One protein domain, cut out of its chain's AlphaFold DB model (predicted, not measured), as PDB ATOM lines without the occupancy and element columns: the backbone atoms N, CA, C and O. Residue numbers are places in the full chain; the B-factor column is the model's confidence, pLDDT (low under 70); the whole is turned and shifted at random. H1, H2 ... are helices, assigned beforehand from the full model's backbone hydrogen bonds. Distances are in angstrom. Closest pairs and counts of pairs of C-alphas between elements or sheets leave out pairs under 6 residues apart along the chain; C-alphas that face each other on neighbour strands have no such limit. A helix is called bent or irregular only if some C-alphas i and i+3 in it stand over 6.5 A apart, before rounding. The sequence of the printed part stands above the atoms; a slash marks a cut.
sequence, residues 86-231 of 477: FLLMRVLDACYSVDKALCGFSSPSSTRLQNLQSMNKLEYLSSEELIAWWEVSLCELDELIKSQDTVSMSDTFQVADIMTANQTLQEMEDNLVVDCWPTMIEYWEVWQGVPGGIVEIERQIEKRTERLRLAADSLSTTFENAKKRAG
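This is residues 86 to 231 of the 477 residues of an uncharacterized protein of Hyaloscypha variabilis F (UniProt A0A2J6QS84). What shape do the atoms make? An elongated bundle of four helices packed lengthwise, H1, H4, H5a and H6: the long H6 runs beside H4 and H5a, and H1 packs on H5a. The short H2 folds back along H1, H3 crosses residues 200 to 205 of H6, and arm H5b extends one end, where residues 187 to 192 stick out. What is it made of? The printed part has 146 residues with six named helices, H1 to H6 in chain order, and no named strand; the class is all helix. It is compact, with a radius of gyration of the C-alphas of 17.0 A and spans of 60 by 31 by 22 A.

What does H1 touch? H1, residues 86 to 103, touches H2, residues 111 to 118, with residues 96 to 103 alone, as a helical hairpin at a shallow tilt of 5 degrees; the closest C-alphas, of Asp 99 and Leu 113, are 6.9 A apart. It touches H4, residues 128 to 147, at a steep tilt of 44 degrees, the same way, the closest C-alphas being those of Leu 102 and Ser 137, 6.7 A apart. How does H5 stand? H5, residues 153 to 190, was assigned as one helix by its hydrogen bonds but is bent, with C-alphas 178 and 181 7.2 A apart: H5a is residues 153 to 178 and H5b residues 181 to 190. H5a touches H1 opposite ways at a shallow tilt of 23 degrees, closest at the C-alphas of Ala 94 and Ala 165, 4.7 A apart. What does H6 touch? H6, residues 198 to 231, touches H4 the same way at 5 degrees, a shallow tilt, closest at the C-alphas of Asp 142 and Leu 219, 5.5 A apart. It touches H5a opposite ways at a shallow tilt of 34 degrees, only just short of steep, closest at the C-alphas of Leu 169 and Thr 209, 6.1 A apart. With residues 200 to 205 alone it touches H3, residues 121 to 126, about perpendicular at 80 degrees, closest at the C-alphas of Ser 126 and Ile 201, 5.1 A apart. Are the helix backbones whole? In H1, H2, H3, H4, H5a, H5b and H6 every O i to N i+4 pair is within hydrogen-bond range.

Where does the printed part begin and end? C-alpha 86, in H1, is at (-20.843, -27.993, -32.815), and C-alpha 231, in H6, is at (20.763, -36.327, -36.447). Which helices are long? From first to last C-alpha H6 measures 47.8 A, H5a 37.9 A, H4 28.9 A and H1 25.3 A.

How far does it reach? The two C-alphas farthest apart, of Gln 192 and Gly 231, are 61.5 A apart. Are there cuts or long links? The printed part has no cut and no long link. Where is confidence low? The pLDDT is under 70 at residues 105 to 109 and 191 to 196.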
ATOM      1  N   PHE A  86     -22.040 -28.621 -32.263       87.50
ATOM      2  CA  PHE A  86     -20.843 -27.993 -32.815       87.50
ATOM      3  C   PHE A  86     -19.561 -28.472 -32.115       87.50
ATOM      4  O   PHE A  86     -18.576 -28.784 -32.783       87.50
ATOM      5  N   LEU A  87     -19.583 -28.646 -30.791       86.19
ATOM      6  CA  LEU A  87     -18.472 -29.275 -30.065       86.19
ATOM      7  C   LEU A  87     -18.203 -30.705 -30.553       86.19
ATOM      8  O   LEU A  87     -17.055 -31.080 -30.798       86.19
ATOM      9  N   LEU A  88     -19.259 -31.492 -30.775       90.12
ATOM     10  CA  LEU A  88     -19.121 -32.837 -31.341       90.12
ATOM     11  C   LEU A  88     -18.575 -32.823 -32.771       90.12
ATOM     12  O   LEU A  88     -17.833 -33.729 -33.145       90.12
ATOM     13  N   MET A  89     -18.878 -31.792 -33.561       90.88
ATOM     14  CA  MET A  89     -18.263 -31.601 -34.877       90.88
ATOM     15  C   MET A  89     -16.759 -31.354 -34.788       90.88
ATOM     16  O   MET A  89     -16.016 -31.918 -35.589       90.88
ATOM     17  N   ARG A  90     -16.287 -30.585 -33.800       88.12
ATOM     18  CA  ARG A  90     -14.842 -30.393 -33.579       88.12
ATOM     19  C   ARG A  90     -14.150 -31.704 -33.215       88.12
ATOM     20  O   ARG A  90     -13.085 -32.005 -33.751       88.12
ATOM     21  N   VAL A  91     -14.784 -32.518 -32.370       91.19
ATOM     22  CA  VAL A  91     -14.301 -33.873 -32.060       91.19
ATOM     23  C   VAL A  91     -14.252 -34.740 -33.316       91.19
ATOM     24  O   VAL A  91     -13.243 -35.395 -33.565       91.19
ATOM     25  N   LEU A  92     -15.296 -34.710 -34.148       92.38
ATOM     26  CA  LEU A  92     -15.337 -35.433 -35.423       92.38
ATOM     27  C   LEU A  92     -14.213 -35.012 -36.369       92.38
ATOM     28  O   LEU A  92     -13.578 -35.875 -36.968       92.38
ATOM     29  N   ASP A  93     -13.939 -33.717 -36.500       90.50
ATOM     30  CA  ASP A  93     -12.859 -33.220 -37.355       90.50
ATOM     31  C   ASP A  93     -11.477 -33.647 -36.868       90.50
ATOM     32  O   ASP A  93     -10.635 -34.053 -37.676       90.50
ATOM     33  N   ALA A  94     -11.242 -33.614 -35.555       91.88
ATOM     34  CA  ALA A  94     -10.009 -34.136 -34.981       91.88
ATOM     35  C   ALA A  94      -9.881 -35.643 -35.260       91.88
ATOM     36  O   ALA A  94      -8.837 -36.103 -35.721       91.88
ATOM     37  N   CYS A  95     -10.970 -36.404 -35.117       93.44
ATOM     38  CA  CYS A  95     -10.989 -37.826 -35.448       93.44
ATOM     39  C   CYS A  95     -10.712 -38.089 -36.940       93.44
ATOM     40  O   CYS A  95      -9.873 -38.919 -37.285       93.44
ATOM     41  N   TYR A  96     -11.331 -37.329 -37.844       92.44
ATOM     42  CA  TYR A  96     -11.059 -37.428 -39.280       92.44
ATOM     43  C   TYR A  96      -9.633 -37.014 -39.649       92.44
ATOM     44  O   TYR A  96      -9.089 -37.507 -40.641       92.44
ATOM     45  N   SER A  97      -9.012 -36.132 -38.868       91.88
ATOM     46  CA  SER A  97      -7.606 -35.766 -39.038       91.88
ATOM     47  C   SER A  97      -6.687 -36.937 -38.685       91.88
ATOM     48  O   SER A  97      -5.767 -37.229 -39.451       91.88
ATOM     49  N   VAL A  98      -6.998 -37.685 -37.618       93.75
ATOM     50  CA  VAL A  98      -6.322 -38.956 -37.297       93.75
ATOM     51  C   VAL A  98      -6.516 -39.974 -38.423       93.75
ATOM     52  O   VAL A  98      -5.534 -40.520 -38.922       93.75
ATOM     53  N   ASP A  99      -7.750 -40.181 -38.897       93.69
ATOM     54  CA  ASP A  99      -8.034 -41.115 -39.999       93.69
ATOM     55  C   ASP A  99      -7.222 -40.788 -41.253       93.69
ATOM     56  O   ASP A  99      -6.680 -41.679 -41.913       93.69
ATOM     57  N   LYS A 100      -7.138 -39.498 -41.592       91.88
ATOM     58  CA  LYS A 100      -6.381 -39.004 -42.741       91.88
ATOM     59  C   LYS A 100      -4.883 -39.246 -42.561       91.88
ATOM     60  O   LYS A 100      -4.238 -39.697 -43.507       91.88
ATOM     61  N   ALA A 101      -4.344 -38.982 -41.370       92.12
ATOM     62  CA  ALA A 101      -2.943 -39.236 -41.063       92.12
ATOM     63  C   ALA A 101      -2.612 -40.734 -41.173       92.12
ATOM     64  O   ALA A 101      -1.645 -41.098 -41.844       92.12
ATOM     65  N   LEU A 102      -3.462 -41.607 -40.621       91.56
ATOM     66  CA  LEU A 102      -3.289 -43.065 -40.652       91.56
ATOM     67  C   LEU A 102      -3.463 -43.667 -42.053       91.56
ATOM     68  O   LEU A 102      -2.701 -44.545 -42.450       91.56
ATOM     69  N   CYS A 103      -4.418 -43.174 -42.847       89.81
ATOM     70  CA  CYS A 103      -4.589 -43.608 -44.240       89.81
ATOM     71  C   CYS A 103      -3.465 -43.102 -45.170       89.81
ATOM     72  O   CYS A 103      -3.320 -43.593 -46.294       89.81
ATOM     73  N   GLY A 104      -2.673 -42.131 -44.706       82.25
ATOM     74  CA  GLY A 104      -1.556 -41.529 -45.419       82.25
ATOM     75  C   GLY A 104      -1.958 -40.516 -46.495       82.25
ATOM     76  O   GLY A 104      -3.034 -40.556 -47.088       82.25
ATOM     77  N   PHE A 105      -1.025 -39.617 -46.819       66.75
ATOM     78  CA  PHE A 105      -1.220 -38.512 -47.774       66.75
ATOM     79  C   PHE A 105      -1.434 -38.935 -49.235       66.75
ATOM     80  O   PHE A 105      -1.682 -38.101 -50.102       66.75
ATOM     81  N   SER A 106      -1.290 -40.223 -49.545       56.25
ATOM     82  CA  SER A 106      -1.069 -40.681 -50.920       56.25
ATOM     83  C   SER A 106      -2.328 -40.741 -51.778       56.25
ATOM     84  O   SER A 106      -2.207 -40.985 -52.976       56.25
ATOM     85  N   SER A 107      -3.520 -40.531 -51.215       52.19
ATOM     86  CA  SER A 107      -4.719 -40.317 -52.020       52.19
ATOM     87  C   SER A 107      -5.902 -39.843 -51.161       52.19
ATOM     88  O   SER A 107      -6.437 -40.641 -50.390       52.19
ATOM     89  N   PRO A 108      -6.397 -38.600 -51.324       55.97
ATOM     90  CA  PRO A 108      -7.693 -38.185 -50.772       55.97
ATOM     91  C   PRO A 108      -8.885 -39.002 -51.324       55.97
ATOM     92  O   PRO A 108     -10.009 -38.831 -50.864       55.97
ATOM     93  N   SER A 109      -8.653 -39.919 -52.275       55.44
ATOM     94  CA  SER A 109      -9.616 -40.916 -52.757       55.44
ATOM     95  C   SER A 109      -9.383 -42.320 -52.188       55.44
ATOM     96  O   SER A 109      -9.753 -43.310 -52.815       55.44
ATOM     97  N   SER A 110      -8.771 -42.437 -51.006       78.75
ATOM     98  CA  SER A 110      -8.856 -43.669 -50.219       78.75
ATOM     99  C   SER A 110     -10.334 -44.013 -50.012       78.75
ATOM    100  O   SER A 110     -11.046 -43.304 -49.300       78.75
ATOM    101  N   THR A 111     -10.801 -45.099 -50.637       86.19
ATOM    102  CA  THR A 111     -12.174 -45.609 -50.484       86.19
ATOM    103  C   THR A 111     -12.529 -45.778 -49.009       86.19
ATOM    104  O   THR A 111     -13.647 -45.486 -48.608       86.19
ATOM    105  N   ARG A 112     -11.552 -46.148 -48.170       86.38
ATOM    106  CA  ARG A 112     -11.735 -46.257 -46.721       86.38
ATOM    107  C   ARG A 112     -12.051 -44.908 -46.080       86.38
ATOM    108  O   ARG A 112     -13.031 -44.828 -45.356       86.38
ATOM    109  N   LEU A 113     -11.279 -43.857 -46.361       88.62
ATOM    110  CA  LEU A 113     -11.530 -42.534 -45.778       88.62
ATOM    111  C   LEU A 113     -12.910 -41.998 -46.192       88.62
ATOM    112  O   LEU A 113     -13.626 -41.445 -45.364       88.62
ATOM    113  N   GLN A 114     -13.310 -42.225 -47.447       88.69
ATOM    114  CA  GLN A 114     -14.651 -41.875 -47.922       88.69
ATOM    115  C   GLN A 114     -15.739 -42.677 -47.199       88.69
ATOM    116  O   GLN A 114     -16.718 -42.090 -46.742       88.69
ATOM    117  N   ASN A 115     -15.538 -43.987 -47.023       91.06
ATOM    118  CA  ASN A 115     -16.462 -44.836 -46.274       91.06
ATOM    119  C   ASN A 115     -16.615 -44.340 -44.829       91.06
ATOM    120  O   ASN A 115     -17.741 -44.147 -44.377       91.06
ATOM    121  N   LEU A 116     -15.508 -44.039 -44.141       90.88
ATOM    122  CA  LEU A 116     -15.513 -43.503 -42.774       90.88
ATOM    123  C   LEU A 116     -16.251 -42.161 -42.676       90.88
ATOM    124  O   LEU A 116     -17.062 -41.958 -41.776       90.88
ATOM    125  N   GLN A 117     -16.021 -41.253 -43.626       89.62
ATOM    126  CA  GLN A 117     -16.684 -39.945 -43.650       89.62
ATOM    127  C   GLN A 117     -18.177 -40.029 -43.997       89.62
ATOM    128  O   GLN A 117     -18.938 -39.141 -43.597       89.62
ATOM    129  N   SER A 118     -18.584 -41.081 -44.713       90.50
ATOM    130  CA  SER A 118     -19.977 -41.351 -45.088       90.50
ATOM    131  C   SER A 118     -20.809 -42.010 -43.985       90.50
ATOM    132  O   SER A 118     -22.037 -42.008 -44.075       90.50
ATOM    133  N   MET A 119     -20.168 -42.557 -42.943       91.62
ATOM    134  CA  MET A 119     -20.870 -43.127 -41.791       91.62
ATOM    135  C   MET A 119     -21.728 -42.067 -41.095       91.62
ATOM    136  O   MET A 119     -21.404 -40.873 -41.090       91.62
ATOM    137  N   ASN A 120     -22.813 -42.510 -40.449       91.94
ATOM    138  CA  ASN A 120     -23.541 -41.636 -39.538       91.94
ATOM    139  C   ASN A 120     -22.559 -41.109 -38.478       91.94
ATOM    140  O   ASN A 120     -21.776 -41.870 -37.918       91.94
ATOM    141  N   LYS A 121     -22.578 -39.800 -38.214       93.12
ATOM    142  CA  LYS A 121     -21.570 -39.152 -37.365       93.12
ATOM    143  C   LYS A 121     -21.548 -39.701 -35.936       93.12
ATOM    144  O   LYS A 121     -20.477 -39.877 -35.366       93.12
ATOM    145  N   LEU A 122     -22.712 -40.022 -35.374       91.50
ATOM    146  CA  LEU A 122     -22.801 -40.608 -34.038       91.50
ATOM    147  C   LEU A 122     -22.367 -42.076 -34.036       91.50
ATOM    148  O   LEU A 122     -21.664 -42.505 -33.125       91.50
ATOM    149  N   GLU A 123     -22.722 -42.831 -35.077       92.00
ATOM    150  CA  GLU A 123     -22.242 -44.206 -35.277       92.00
ATOM    151  C   GLU A 123     -20.715 -44.247 -35.417       92.00
ATOM    152  O   GLU A 123     -20.045 -45.065 -34.793       92.00
ATOM    153  N   TYR A 124     -20.148 -43.308 -36.173       94.38
ATOM    154  CA  TYR A 124     -18.709 -43.136 -36.299       94.38
ATOM    155  C   TYR A 124     -18.055 -42.895 -34.933       94.38
ATOM    156  O   TYR A 124     -17.089 -43.582 -34.615       94.38
ATOM    157  N   LEU A 125     -18.581 -41.976 -34.110       92.25
ATOM    158  CA  LEU A 125     -18.029 -41.669 -32.780       92.25
ATOM    159  C   LEU A 125     -18.148 -42.841 -31.797       92.25
ATOM    160  O   LEU A 125     -17.250 -43.066 -30.989       92.25
ATOM    161  N   SER A 126     -19.232 -43.610 -31.885       91.50
ATOM    162  CA  SER A 126     -19.519 -44.743 -30.993       91.50
ATOM    163  C   SER A 126     -18.927 -46.082 -31.446       91.50
ATOM    164  O   SER A 126     -18.947 -47.046 -30.686       91.50
ATOM    165  N   SER A 127     -18.380 -46.170 -32.661       93.50
ATOM    166  CA  SER A 127     -17.852 -47.426 -33.200       93.50
ATOM    167  C   SER A 127     -16.623 -47.913 -32.425       93.50
ATOM    168  O   SER A 127     -15.574 -47.270 -32.454       93.50
ATOM    169  N   GLU A 128     -16.721 -49.076 -31.775       92.06
ATOM    170  CA  GLU A 128     -15.575 -49.719 -31.114       92.06
ATOM    171  C   GLU A 128     -14.570 -50.302 -32.113       92.06
ATOM    172  O   GLU A 128     -13.371 -50.339 -31.838       92.06
ATOM    173  N   GLU A 129     -15.045 -50.718 -33.288       92.38
ATOM    174  CA  GLU A 129     -14.204 -51.263 -34.354       92.38
ATOM    175  C   GLU A 129     -13.208 -50.221 -34.867       92.38
ATOM    176  O   GLU A 129     -12.044 -50.539 -35.109       92.38
ATOM    177  N   LEU A 130     -13.635 -48.957 -34.977       91.69
ATOM    178  CA  LEU A 130     -12.748 -47.863 -35.371       91.69
ATOM    179  C   LEU A 130     -11.697 -47.551 -34.307       91.69
ATOM    180  O   LEU A 130     -10.556 -47.270 -34.661       91.69
ATOM    181  N   ILE A 131     -12.050 -47.661 -33.023       89.62
ATOM    182  CA  ILE A 131     -11.092 -47.493 -31.922       89.62
ATOM    183  C   ILE A 131     -10.022 -48.580 -31.997       89.62
ATOM    184  O   ILE A 131      -8.834 -48.276 -31.978       89.62
ATOM    185  N   ALA A 132     -10.438 -49.841 -32.136       89.44
ATOM    186  CA  ALA A 132      -9.509 -50.958 -32.267       89.44
ATOM    187  C   ALA A 132      -8.624 -50.815 -33.516       89.44
ATOM    188  O   ALA A 132      -7.429 -51.101 -33.474       89.44
ATOM    189  N   TRP A 133      -9.189 -50.330 -34.625       91.81
ATOM    190  CA  TRP A 133      -8.422 -50.054 -35.833       91.81
ATOM    191  C   TRP A 133      -7.369 -48.958 -35.618       91.81
ATOM    192  O   TRP A 133      -6.224 -49.150 -36.023       91.81
ATOM    193  N   TRP A 134      -7.715 -47.849 -34.954       92.69
ATOM    194  CA  TRP A 134      -6.744 -46.808 -34.600       92.69
ATOM    195  C   TRP A 134      -5.602 -47.357 -33.761       92.69
ATOM    196  O   TRP A 134      -4.450 -47.076 -34.072       92.69
ATOM    197  N   GLU A 135      -5.905 -48.150 -32.733       90.31
ATOM    198  CA  GLU A 135      -4.881 -48.747 -31.872       90.31
ATOM    199  C   GLU A 135      -3.881 -49.572 -32.689       90.31
ATOM    200  O   GLU A 135      -2.675 -49.354 -32.591       90.31
ATOM    201  N   VAL A 136      -4.378 -50.465 -33.551       90.69
ATOM    202  CA  VAL A 136      -3.521 -51.296 -34.406       90.69
ATOM    203  C   VAL A 136      -2.699 -50.433 -35.363       90.69
ATOM    204  O   VAL A 136      -1.481 -50.585 -35.424       90.69
ATOM    205  N   SER A 137      -3.326 -49.493 -36.074       92.06
ATOM    206  CA  SER A 137      -2.632 -48.660 -37.063       92.06
ATOM    207  C   SER A 137      -1.619 -47.693 -36.443       92.06
ATOM    208  O   SER A 137      -0.581 -47.431 -37.048       92.06
ATOM    209  N   LEU A 138      -1.869 -47.188 -35.233       92.69
ATOM    210  CA  LEU A 138      -0.906 -46.365 -34.499       92.69
ATOM    211  C   LEU A 138       0.289 -47.197 -34.020       92.69
ATOM    212  O   LEU A 138       1.423 -46.740 -34.144       92.69
ATOM    213  N   CYS A 139       0.065 -48.425 -33.541       91.88
ATOM    214  CA  CYS A 139       1.153 -49.345 -33.203       91.88
ATOM    215  C   CYS A 139       1.993 -49.723 -34.432       91.88
ATOM    216  O   CYS A 139       3.219 -49.745 -34.354       91.88
ATOM    217  N   GLU A 140       1.361 -49.991 -35.575       91.12
ATOM    218  CA  GLU A 140       2.067 -50.273 -36.830       91.12
ATOM    219  C   GLU A 140       2.910 -49.080 -37.295       91.12
ATOM    220  O   GLU A 140       4.048 -49.264 -37.730       91.12
ATOM    221  N   LEU A 141       2.378 -47.858 -37.182       92.62
ATOM    222  CA  LEU A 141       3.112 -46.633 -37.499       92.62
ATOM    223  C   LEU A 141       4.316 -46.437 -36.565       92.62
ATOM    224  O   LEU A 141       5.404 -46.095 -37.027       92.62
ATOM    225  N   ASP A 142       4.141 -46.691 -35.269       93.69
ATOM    226  CA  ASP A 142       5.209 -46.619 -34.270       93.69
ATOM    227  C   ASP A 142       6.341 -47.619 -34.577       93.69
ATOM    228  O   ASP A 142       7.512 -47.238 -34.638       93.69
ATOM    229  N   GLU A 143       6.009 -48.880 -34.870       93.25
ATOM    230  CA  GLU A 143       6.986 -49.903 -35.272       93.25
ATOM    231  C   GLU A 143       7.666 -49.575 -36.609       93.25
ATOM    232  O   GLU A 143       8.878 -49.770 -36.763       93.25
ATOM    233  N   LEU A 144       6.927 -49.007 -37.567       92.56
ATOM    234  CA  LEU A 144       7.493 -48.543 -38.828       92.56
ATOM    235  C   LEU A 144       8.567 -47.475 -38.580       92.56
ATOM    236  O   LEU A 144       9.685 -47.629 -39.074       92.56
ATOM    237  N   ILE A 145       8.277 -46.453 -37.772       92.69
ATOM    238  CA  ILE A 145       9.229 -45.380 -37.438       92.69
ATOM    239  C   ILE A 145      10.420 -45.921 -36.635       92.69
ATOM    240  O   ILE A 145      11.556 -45.495 -36.854       92.69
ATOM    241  N   LYS A 146      10.212 -46.893 -35.734       92.94
ATOM    242  CA  LYS A 146      11.317 -47.558 -35.015       92.94
ATOM    243  C   LYS A 146      12.288 -48.246 -35.968       92.94
ATOM    244  O   LYS A 146      13.501 -48.138 -35.755       92.94
ATOM    245  N   SER A 147      11.741 -48.939 -36.970       92.00
ATOM    246  CA  SER A 147      12.482 -49.783 -37.913       92.00
ATOM    247  C   SER A 147      13.262 -49.014 -38.982       92.00
ATOM    248  O   SER A 147      14.162 -49.586 -39.594       92.00
ATOM    249  N   GLN A 148      12.927 -47.745 -39.224       90.75
ATOM    250  CA  GLN A 148      13.623 -46.917 -40.202       90.75
ATOM    251  C   GLN A 148      14.891 -46.288 -39.606       90.75
ATOM    252  O   GLN A 148      14.886 -45.783 -38.482       90.75
ATOM    253  N   ASP A 149      15.970 -46.275 -40.394       88.00
ATOM    254  CA  ASP A 149      17.225 -45.601 -40.030       88.00
ATOM    255  C   ASP A 149      17.115 -44.072 -40.160       88.00
ATOM    256  O   ASP A 149      17.781 -43.326 -39.443       88.00
ATOM    257  N   THR A 150      16.251 -43.597 -41.062       90.12
ATOM    258  CA  THR A 150      15.980 -42.173 -41.284       90.12
ATOM    259  C   THR A 150      14.487 -41.897 -41.207       90.12
ATOM    260  O   THR A 150      13.675 -42.683 -41.679       90.12
ATOM    261  N   VAL A 151      14.121 -40.767 -40.602       90.00
ATOM    262  CA  VAL A 151      12.725 -40.323 -40.513       90.00
ATOM    263  C   VAL A 151      12.327 -39.695 -41.842       90.00
ATOM    264  O   VAL A 151      12.929 -38.701 -42.260       90.00
ATOM    265  N   SER A 152      11.308 -40.237 -42.511       90.94
ATOM    266  CA  SER A 152      10.832 -39.628 -43.749       90.94
ATOM    267  C   SER A 152      10.041 -38.345 -43.469       90.94
ATOM    268  O   SER A 152       9.432 -38.150 -42.411       90.94
ATOM    269  N   MET A 153       9.990 -37.450 -44.458       88.50
ATOM    270  CA  MET A 153       9.157 -36.250 -44.349       88.50
ATOM    271  C   MET A 153       7.663 -36.605 -44.244       88.50
ATOM    272  O   MET A 153       6.901 -35.904 -43.584       88.50
ATOM    273  N   SER A 154       7.246 -37.726 -44.846       89.38
ATOM    274  CA  SER A 154       5.876 -38.237 -44.728       89.38
ATOM    275  C   SER A 154       5.540 -38.577 -43.277       89.38
ATOM    276  O   SER A 154       4.494 -38.153 -42.796       89.38
ATOM    277  N   ASP A 155       6.438 -39.277 -42.579       89.31
ATOM    278  CA  ASP A 155       6.222 -39.673 -41.183       89.31
ATOM    279  C   ASP A 155       6.156 -38.440 -40.282       89.31
ATOM    280  O   ASP A 155       5.302 -38.351 -39.410       89.31
ATOM    281  N   THR A 156       6.999 -37.438 -40.550       90.75
ATOM    282  CA  THR A 156       6.989 -36.171 -39.806       90.75
ATOM    283  C   THR A 156       5.632 -35.473 -39.891       90.75
ATOM    284  O   THR A 156       5.100 -35.044 -38.869       90.75
ATOM    285  N   PHE A 157       5.047 -35.381 -41.089       90.81
ATOM    286  CA  PHE A 157       3.720 -34.788 -41.256       90.81
ATOM    287  C   PHE A 157       2.615 -35.651 -40.634       90.81
ATOM    288  O   PHE A 157       1.735 -35.107 -39.978       90.81
ATOM    289  N   GLN A 158       2.668 -36.981 -40.782       92.25
ATOM    290  CA  GLN A 158       1.672 -37.874 -40.173       92.25
ATOM    291  C   GLN A 158       1.676 -37.762 -38.646       92.25
ATOM    292  O   GLN A 158       0.620 -37.618 -38.039       92.25
ATOM    293  N   VAL A 159       2.860 -37.793 -38.028       93.44
ATOM    294  CA  VAL A 159       3.008 -37.657 -36.575       93.44
ATOM    295  C   VAL A 159       2.529 -36.281 -36.118       93.44
ATOM    296  O   VAL A 159       1.783 -36.202 -35.149       93.44
ATOM    297  N   ALA A 160       2.885 -35.203 -36.826       93.19
ATOM    298  CA  ALA A 160       2.429 -33.853 -36.493       93.19
ATOM    299  C   ALA A 160       0.898 -33.704 -36.565       93.19
ATOM    300  O   ALA A 160       0.300 -33.127 -35.654       93.19
ATOM    301  N   ASP A 161       0.260 -34.263 -37.597       92.06
ATOM    302  CA  ASP A 161      -1.200 -34.259 -37.744       92.06
ATOM    303  C   ASP A 161      -1.872 -35.039 -36.598       92.06
ATOM    304  O   ASP A 161      -2.845 -34.560 -36.015       92.06
ATOM    305  N   ILE A 162      -1.320 -36.199 -36.213       94.62
ATOM    306  CA  ILE A 162      -1.805 -36.997 -35.072       94.62
ATOM    307  C   ILE A 162      -1.658 -36.226 -33.754       94.62
ATOM    308  O   ILE A 162      -2.600 -36.201 -32.964       94.62
ATOM    309  N   MET A 163      -0.514 -35.574 -33.511       94.25
ATOM    310  CA  MET A 163      -0.305 -34.780 -32.291       94.25
ATOM    311  C   MET A 163      -1.273 -33.601 -32.212       94.25
ATOM    312  O   MET A 163      -1.854 -33.358 -31.155       94.25
ATOM    313  N   THR A 164      -1.477 -32.900 -33.329       92.25
ATOM    314  CA  THR A 164      -2.409 -31.768 -33.407       92.25
ATOM    315  C   THR A 164      -3.836 -32.230 -33.121       92.25
ATOM    316  O   THR A 164      -4.519 -31.643 -32.286       92.25
ATOM    317  N   ALA A 165      -4.266 -33.329 -33.748       92.44
ATOM    318  CA  ALA A 165      -5.586 -33.901 -33.514       92.44
ATOM    319  C   ALA A 165      -5.775 -34.361 -32.060       92.44
ATOM    320  O   ALA A 165      -6.826 -34.112 -31.473       92.44
ATOM    321  N   ASN A 166      -4.759 -34.985 -31.458       93.00
ATOM    322  CA  ASN A 166      -4.781 -35.380 -30.051       93.00
ATOM    323  C   ASN A 166      -4.920 -34.173 -29.114       93.00
ATOM    324  O   ASN A 166      -5.737 -34.207 -28.198       93.00
ATOM    325  N   GLN A 167      -4.182 -33.090 -29.368       90.75
ATOM    326  CA  GLN A 167      -4.316 -31.860 -28.592       90.75
ATOM    327  C   GLN A 167      -5.735 -31.284 -28.703       90.75
ATOM    328  O   GLN A 167      -6.351 -30.981 -27.684       90.75
ATOM    329  N   THR A 168      -6.291 -31.207 -29.918       89.31
ATOM    330  CA  THR A 168      -7.675 -30.754 -30.116       89.31
ATOM    331  C   THR A 168      -8.672 -31.642 -29.374       89.31
ATOM    332  O   THR A 168      -9.592 -31.121 -28.753       89.31
ATOM    333  N   LEU A 169      -8.507 -32.970 -29.393       89.19
ATOM    334  CA  LEU A 169      -9.399 -33.865 -28.648       89.19
ATOM    335  C   LEU A 169      -9.317 -33.656 -27.135       89.19
ATOM    336  O   LEU A 169     -10.359 -33.692 -26.497       89.19
ATOM    337  N   GLN A 170      -8.135 -33.400 -26.574       88.62
ATOM    338  CA  GLN A 170      -7.982 -33.120 -25.140       88.62
ATOM    339  C   GLN A 170      -8.650 -31.802 -24.742       88.62
ATOM    340  O   GLN A 170      -9.411 -31.759 -23.778       88.62
ATOM    341  N   GLU A 171      -8.421 -30.739 -25.516       87.50
ATOM    342  CA  GLU A 171      -9.073 -29.443 -25.300       87.50
ATOM    343  C   GLU A 171     -10.602 -29.573 -25.393       87.50
ATOM    344  O   GLU A 171     -11.341 -28.986 -24.601       87.50
ATOM    345  N   MET A 172     -11.094 -30.372 -26.346       84.88
ATOM    346  CA  MET A 172     -12.528 -30.603 -26.511       84.88
ATOM    347  C   MET A 172     -13.110 -31.545 -25.459       84.88
ATOM    348  O   MET A 172     -14.265 -31.359 -25.095       84.88
ATOM    349  N   GLU A 173     -12.369 -32.538 -24.966       84.38
ATOM    350  CA  GLU A 173     -12.821 -33.434 -23.896       84.38
ATOM    351  C   GLU A 173     -13.120 -32.637 -22.628       84.38
ATOM    352  O   GLU A 173     -14.209 -32.775 -22.069       84.38
ATOM    353  N   ASP A 174     -12.223 -31.730 -22.237       80.88
ATOM    354  CA  ASP A 174     -12.449 -30.839 -21.099       80.88
ATOM    355  C   ASP A 174     -13.724 -30.001 -21.297       80.88
ATOM    356  O   ASP A 174     -14.587 -29.962 -20.416       80.88
ATOM    357  N   ASN A 175     -13.906 -29.401 -22.476       81.62
ATOM    358  CA  ASN A 175     -15.102 -28.609 -22.788       81.62
ATOM    359  C   ASN A 175     -16.384 -29.464 -22.823       81.62
ATOM    360  O   ASN A 175     -17.443 -29.047 -22.344       81.62
ATOM    361  N   LEU A 176     -16.307 -30.680 -23.367       82.44
ATOM    362  CA  LEU A 176     -17.441 -31.593 -23.457       82.44
ATOM    363  C   LEU A 176     -17.883 -32.069 -22.071       82.44
ATOM    364  O   LEU A 176     -19.065 -31.984 -21.741       82.44
ATOM    365  N   VAL A 177     -16.939 -32.519 -21.247       78.50
ATOM    366  CA  VAL A 177     -17.202 -33.046 -19.902       78.50
ATOM    367  C   VAL A 177     -17.654 -31.939 -18.947       78.50
ATOM    368  O   VAL A 177     -18.516 -32.166 -18.090       78.50
ATOM    369  N   VAL A 178     -17.083 -30.737 -19.057       76.19
ATOM    370  CA  VAL A 178     -17.370 -29.642 -18.120       76.19
ATOM    371  C   VAL A 178     -18.660 -28.905 -18.477       76.19
ATOM    372  O   VAL A 178     -19.464 -28.657 -17.571       76.19
ATOM    373  N   ASP A 179     -18.879 -28.602 -19.759       75.44
ATOM    374  CA  ASP A 179     -19.930 -27.671 -20.186       75.44
ATOM    375  C   ASP A 179     -21.032 -28.325 -21.028       75.44
ATOM    376  O   ASP A 179     -22.211 -27.993 -20.865       75.44
ATOM    377  N   CYS A 180     -20.684 -29.268 -21.905       78.31
ATOM    378  CA  CYS A 180     -21.614 -29.833 -22.884       78.31
ATOM    379  C   CYS A 180     -22.502 -30.935 -22.291       78.31
ATOM    380  O   CYS A 180     -23.720 -30.768 -22.191       78.31
ATOM    381  N   TRP A 181     -21.905 -32.045 -21.844       81.69
ATOM    382  CA  TRP A 181     -22.646 -33.218 -21.378       81.69
ATOM    383  C   TRP A 181     -23.572 -32.927 -20.209       81.69
ATOM    384  O   TRP A 181     -24.736 -33.321 -20.289       81.69
ATOM    385  N   PRO A 182     -23.160 -32.177 -19.169       81.50
ATOM    386  CA  PRO A 182     -24.069 -31.846 -18.081       81.50
ATOM    387  C   PRO A 182     -25.284 -31.051 -18.558       81.50
ATOM    388  O   PRO A 182     -26.386 -31.306 -18.083       81.50
ATOM    389  N   THR A 183     -25.097 -30.130 -19.509       77.94
ATOM    390  CA  THR A 183     -26.186 -29.325 -20.076       77.94
ATOM    391  C   THR A 183     -27.140 -30.211 -20.870       77.94
ATOM    392  O   THR A 183     -28.343 -30.196 -20.616       77.94
ATOM    393  N   MET A 184     -26.622 -31.044 -21.778       75.81
ATOM    394  CA  MET A 184     -27.456 -31.948 -22.571       75.81
ATOM    395  C   MET A 184     -28.211 -32.959 -21.701       75.81
ATOM    396  O   MET A 184     -29.408 -33.165 -21.893       75.81
ATOM    397  N   ILE A 185     -27.529 -33.554 -20.718       80.31
ATOM    398  CA  ILE A 185     -28.120 -34.506 -19.774       80.31
ATOM    399  C   ILE A 185     -29.179 -33.813 -18.915       80.31
ATOM    400  O   ILE A 185     -30.272 -34.354 -18.791       80.31
ATOM    401  N   GLU A 186     -28.921 -32.613 -18.380       79.81
ATOM    402  CA  GLU A 186     -29.912 -31.853 -17.600       79.81
ATOM    403  C   GLU A 186     -31.160 -31.556 -18.438       79.81
ATOM    404  O   GLU A 186     -32.285 -31.772 -17.977       79.81
ATOM    405  N   TYR A 187     -30.981 -31.144 -19.697       75.50
ATOM    406  CA  TYR A 187     -32.096 -30.996 -20.623       75.50
ATOM    407  C   TYR A 187     -32.829 -32.333 -20.819       75.50
ATOM    408  O   TYR A 187     -34.047 -32.392 -20.670       75.50
ATOM    409  N   TRP A 188     -32.154 -33.445 -21.088       76.94
ATOM    410  CA  TRP A 188     -32.863 -34.709 -21.318       76.94
ATOM    411  C   TRP A 188     -33.527 -35.307 -20.074       76.94
ATOM    412  O   TRP A 188     -34.612 -35.884 -20.183       76.94
ATOM    413  N   GLU A 189     -32.938 -35.135 -18.893       76.25
ATOM    414  CA  GLU A 189     -33.522 -35.560 -17.620       76.25
ATOM    415  C   GLU A 189     -34.834 -34.818 -17.337       76.25
ATOM    416  O   GLU A 189     -35.828 -35.443 -16.959       76.25
ATOM    417  N   VAL A 190     -34.878 -33.505 -17.591       75.88
ATOM    418  CA  VAL A 190     -36.100 -32.695 -17.446       75.88
ATOM    419  C   VAL A 190     -37.185 -33.126 -18.441       75.88
ATOM    420  O   VAL A 190     -38.376 -33.062 -18.133       75.88
ATOM    421  N   TRP A 191     -36.797 -33.608 -19.622       65.06
ATOM    422  CA  TRP A 191     -37.705 -33.851 -20.744       65.06
ATOM    423  C   TRP A 191     -38.065 -35.333 -20.989       65.06
ATOM    424  O   TRP A 191     -38.516 -35.675 -22.084       65.06
ATOM    425  N   GLN A 192     -38.008 -36.168 -19.940       61.59
ATOM    426  CA  GLN A 192     -38.455 -37.579 -19.878       61.59
ATOM    427  C   GLN A 192     -37.485 -38.656 -20.405       61.59
ATOM    428  O   GLN A 192     -37.928 -39.735 -20.805       61.59
ATOM    429  N   GLY A 193     -36.174 -38.421 -20.318       65.62
ATOM    430  CA  GLY A 193     -35.166 -39.486 -20.377       65.62
ATOM    431  C   GLY A 193     -34.055 -39.236 -21.391       65.62
ATOM    432  O   GLY A 193     -34.282 -38.680 -22.464       65.62
ATOM    433  N   VAL A 194     -32.845 -39.673 -21.037       69.31
ATOM    434  CA  VAL A 194     -31.657 -39.588 -21.894       69.31
ATOM    435  C   VAL A 194     -31.847 -40.503 -23.109       69.31
ATOM    436  O   VAL A 194     -32.103 -41.697 -22.916       69.31
ATOM    437  N   PRO A 195     -31.746 -39.983 -24.347       69.56
ATOM    438  CA  PRO A 195     -31.810 -40.806 -25.544       69.56
ATOM    439  C   PRO A 195     -30.810 -41.966 -25.476       69.56
ATOM    440  O   PRO A 195     -29.655 -41.790 -25.068       69.56
ATOM    441  N   GLY A 196     -31.254 -43.157 -25.882       67.62
ATOM    442  CA  GLY A 196     -30.390 -44.329 -25.945       67.62
ATOM    443  C   GLY A 196     -29.190 -44.041 -26.843       67.62
ATOM    444  O   GLY A 196     -29.349 -43.574 -27.967       67.62
ATOM    445  N   GLY A 197     -27.984 -44.281 -26.332       75.88
ATOM    446  CA  GLY A 197     -26.741 -44.113 -27.083       75.88
ATOM    447  C   GLY A 197     -25.933 -42.862 -26.752       75.88
ATOM    448  O   GLY A 197     -24.746 -42.864 -27.035       75.88
ATOM    449  N   ILE A 198     -26.481 -41.831 -26.098       81.06
ATOM    450  CA  ILE A 198     -25.674 -40.624 -25.821       81.06
ATOM    451  C   ILE A 198     -24.659 -40.837 -24.704       81.06
ATOM    452  O   ILE A 198     -23.496 -40.488 -24.870       81.06
ATOM    453  N   VAL A 199     -25.064 -41.506 -23.625       82.38
ATOM    454  CA  VAL A 199     -24.126 -41.956 -22.581       82.38
ATOM    455  C   VAL A 199     -23.046 -42.865 -23.180       82.38
ATOM    456  O   VAL A 199     -21.892 -42.840 -22.769       82.38
ATOM    457  N   GLU A 200     -23.414 -43.660 -24.185       85.44
ATOM    458  CA  GLU A 200     -22.457 -44.510 -24.888       85.44
ATOM    459  C   GLU A 200     -21.511 -43.681 -25.768       85.44
ATOM    460  O   GLU A 200     -20.317 -43.942 -25.772       85.44
ATOM    461  N   ILE A 201     -22.000 -42.649 -26.459       86.00
ATOM    462  CA  ILE A 201     -21.170 -41.717 -27.234       86.00
ATOM    463  C   ILE A 201     -20.179 -40.985 -26.324       86.00
ATOM    464  O   ILE A 201     -19.002 -40.933 -26.663       86.00
ATOM    465  N   GLU A 202     -20.623 -40.474 -25.172       88.56
ATOM    466  CA  GLU A 202     -19.756 -39.858 -24.156       88.56
ATOM    467  C   GLU A 202     -18.635 -40.825 -23.752       88.56
ATOM    468  O   GLU A 202     -17.457 -40.529 -23.952       88.56
ATOM    469  N   ARG A 203     -19.002 -42.037 -23.315       88.50
ATOM    470  CA  ARG A 203     -18.050 -43.085 -22.920       88.50
ATOM    471  C   ARG A 203     -17.067 -43.447 -24.038       88.50
ATOM    472  O   ARG A 203     -15.898 -43.730 -23.773       88.50
ATOM    473  N   GLN A 204     -17.530 -43.499 -25.287       87.62
ATOM    474  CA  GLN A 204     -16.688 -43.844 -26.435       87.62
ATOM    475  C   GLN A 204     -15.762 -42.695 -26.842       87.62
ATOM    476  O   GLN A 204     -14.639 -42.967 -27.266       87.62
ATOM    477  N   ILE A 205     -16.178 -41.436 -26.683       88.50
ATOM    478  CA  ILE A 205     -15.309 -40.272 -26.890       88.50
ATOM    479  C   ILE A 205     -14.200 -40.254 -25.839       88.50
ATOM    480  O   ILE A 205     -13.038 -40.186 -26.223       88.50
ATOM    481  N   GLU A 206     -14.520 -40.424 -24.553       89.44
ATOM    482  CA  GLU A 206     -13.509 -40.533 -23.484       89.44
ATOM    483  C   GLU A 206     -12.514 -41.666 -23.781       89.44
ATOM    484  O   GLU A 206     -11.294 -41.489 -23.762       89.44
ATOM    485  N   LYS A 207     -13.032 -42.850 -24.143       89.62
ATOM    486  CA  LYS A 207     -12.200 -43.999 -24.520       89.62
ATOM    487  C   LYS A 207     -11.304 -43.669 -25.718       89.62
ATOM    488  O   LYS A 207     -10.135 -44.041 -25.703       89.62
ATOM    489  N   ARG A 208     -11.815 -42.988 -26.747       88.81
ATOM    490  CA  ARG A 208     -11.035 -42.569 -27.925       88.81
ATOM    491  C   ARG A 208      -9.931 -41.599 -27.561       88.81
ATOM    492  O   ARG A 208      -8.793 -41.835 -27.958       88.81
ATOM    493  N   THR A 209     -10.259 -40.545 -26.823       89.81
ATOM    494  CA  THR A 209      -9.297 -39.509 -26.445       89.81
ATOM    495  C   THR A 209      -8.181 -40.105 -25.601       89.81
ATOM    496  O   THR A 209      -7.011 -39.912 -25.920       89.81
ATOM    497  N   GLU A 210      -8.511 -40.940 -24.612       90.75
ATOM    498  CA  GLU A 210      -7.501 -41.589 -23.774       90.75
ATOM    499  C   GLU A 210      -6.599 -42.538 -24.577       90.75
ATOM    500  O   GLU A 210      -5.376 -42.533 -24.413       90.75
ATOM    501  N   ARG A 211      -7.167 -43.345 -25.484       89.12
ATOM    502  CA  ARG A 211      -6.368 -44.257 -26.320       89.12
ATOM    503  C   ARG A 211      -5.484 -43.510 -27.305       89.12
ATOM    504  O   ARG A 211      -4.309 -43.860 -27.435       89.12
ATOM    505  N   LEU A 212      -6.013 -42.475 -27.956       89.62
ATOM    506  CA  LEU A 212      -5.226 -41.635 -28.849       89.62
ATOM    507  C   LEU A 212      -4.107 -40.933 -28.083       89.62
ATOM    508  O   LEU A 212      -2.984 -40.918 -28.571       89.62
ATOM    509  N   ARG A 213      -4.373 -40.424 -26.876       92.44
ATOM    510  CA  ARG A 213      -3.374 -39.774 -26.022       92.44
ATOM    511  C   ARG A 213      -2.207 -40.699 -25.712       92.44
ATOM    512  O   ARG A 213      -1.063 -40.342 -25.974       92.44
ATOM    513  N   LEU A 214      -2.489 -41.900 -25.209       91.69
ATOM    514  CA  LEU A 214      -1.449 -42.879 -24.880       91.69
ATOM    515  C   LEU A 214      -0.619 -43.270 -26.112       91.69
ATOM    516  O   LEU A 214       0.610 -43.351 -26.039       91.69
ATOM    517  N   ALA A 215      -1.282 -43.491 -27.249       88.94
ATOM    518  CA  ALA A 215      -0.612 -43.825 -28.497       88.94
ATOM    519  C   ALA A 215       0.221 -42.652 -29.037       88.94
ATOM    520  O   ALA A 215       1.348 -42.855 -29.484       88.94
ATOM    521  N   ALA A 216      -0.297 -41.428 -28.954       91.25
ATOM    522  CA  ALA A 216       0.382 -40.218 -29.389       91.25
ATOM    523  C   ALA A 216       1.631 -39.929 -28.536       91.25
ATOM    524  O   ALA A 216       2.696 -39.653 -29.085       91.25
ATOM    525  N   ASP A 217       1.551 -40.083 -27.213       91.50
ATOM    526  CA  ASP A 217       2.697 -39.923 -26.307       91.50
ATOM    527  C   ASP A 217       3.817 -40.931 -26.630       91.50
ATOM    528  O   ASP A 217       5.005 -40.577 -26.694       91.50
ATOM    529  N   SER A 218       3.440 -42.189 -26.890       93.06
ATOM    530  CA  SER A 218       4.371 -43.235 -27.327       93.06
ATOM    531  C   SER A 218       5.013 -42.883 -28.672       93.06
ATOM    532  O   SER A 218       6.241 -42.861 -28.785       93.06
ATOM    533  N   LEU A 219       4.192 -42.538 -29.666       92.25
ATOM    534  CA  LEU A 219       4.621 -42.204 -31.023       92.25
ATOM    535  C   LEU A 219       5.555 -40.989 -31.042       92.25
ATOM    536  O   LEU A 219       6.577 -41.008 -31.721       92.25
ATOM    537  N   SER A 220       5.245 -39.954 -30.259       93.88
ATOM    538  CA  SER A 220       6.078 -38.757 -30.090       93.88
ATOM    539  C   SER A 220       7.458 -39.109 -29.529       93.88
ATOM    540  O   SER A 220       8.489 -38.707 -30.075       93.88
ATOM    541  N   THR A 221       7.498 -39.950 -28.491       94.56
ATOM    542  CA  THR A 221       8.753 -40.417 -27.885       94.56
ATOM    543  C   THR A 221       9.592 -41.216 -28.884       94.56
ATOM    544  O   THR A 221      10.796 -40.978 -29.030       94.56
ATOM    545  N   THR A 222       8.967 -42.151 -29.601       94.12
ATOM    546  CA  THR A 222       9.612 -42.940 -30.656       94.12
ATOM    547  C   THR A 222      10.151 -42.051 -31.771       94.12
ATOM    548  O   THR A 222      11.304 -42.207 -32.185       94.12
ATOM    549  N   PHE A 223       9.345 -41.099 -32.236       93.69
ATOM    550  CA  PHE A 223       9.690 -40.186 -33.315       93.69
ATOM    551  C   PHE A 223      10.887 -39.301 -32.952       93.69
ATOM    552  O   PHE A 223      11.846 -39.214 -33.720       93.69
ATOM    553  N   GLU A 224      10.908 -38.721 -31.751       93.75
ATOM    554  CA  GLU A 224      12.045 -37.925 -31.274       93.75
ATOM    555  C   GLU A 224      13.323 -38.763 -31.125       93.75
ATOM    556  O   GLU A 224      14.422 -38.303 -31.446       93.75
ATOM    557  N   ASN A 225      13.208 -40.026 -30.707       93.62
ATOM    558  CA  ASN A 225      14.348 -40.940 -30.667       93.62
ATOM    559  C   ASN A 225      14.856 -41.292 -32.073       93.62
ATOM    560  O   ASN A 225      16.067 -41.342 -32.291       93.62
ATOM    561  N   ALA A 226      13.964 -41.510 -33.041       91.88
ATOM    562  CA  ALA A 226      14.335 -41.730 -34.439       91.88
ATOM    563  C   ALA A 226      15.025 -40.496 -35.044       91.88
ATOM    564  O   ALA A 226      16.088 -40.614 -35.652       91.88
ATOM    565  N   LYS A 227      14.502 -39.297 -34.776       91.81
ATOM    566  CA  LYS A 227      15.105 -38.027 -35.195       91.81
ATOM    567  C   LYS A 227      16.497 -37.820 -34.593       91.81
ATOM    568  O   LYS A 227      17.411 -37.407 -35.301       91.81
ATOM    569  N   LYS A 228      16.688 -38.152 -33.310       92.19
ATOM    570  CA  LYS A 228      18.011 -38.133 -32.662       92.19
ATOM    571  C   LYS A 228      18.974 -39.133 -33.294       92.19
ATOM    572  O   LYS A 228      20.122 -38.772 -33.502       92.19
ATOM    573  N   ARG A 229      18.527 -40.350 -33.630       90.62
ATOM    574  CA  ARG A 229      19.358 -41.343 -34.337       90.62
ATOM    575  C   ARG A 229      19.823 -40.815 -35.697       90.62
ATOM    576  O   ARG A 229      21.013 -40.877 -35.975       90.62
ATOM    577  N   ALA A 230      18.920 -40.211 -36.470       87.94
ATOM    578  CA  ALA A 230      19.237 -39.632 -37.776       87.94
ATOM    579  C   ALA A 230      20.129 -38.375 -37.693       87.94
ATOM    580  O   ALA A 230      20.970 -38.155 -38.555       87.94
ATOM    581  N   GLY A 231      19.963 -37.541 -36.658       81.69
ATOM    582  CA  GLY A 231      20.763 -36.327 -36.447       81.69
ATOM    583  C   GLY A 231      22.070 -36.537 -35.670       81.69
ATOM    584  O   GLY A 231      22.911 -35.643 -35.638       81.69
TER     585      GLY A 231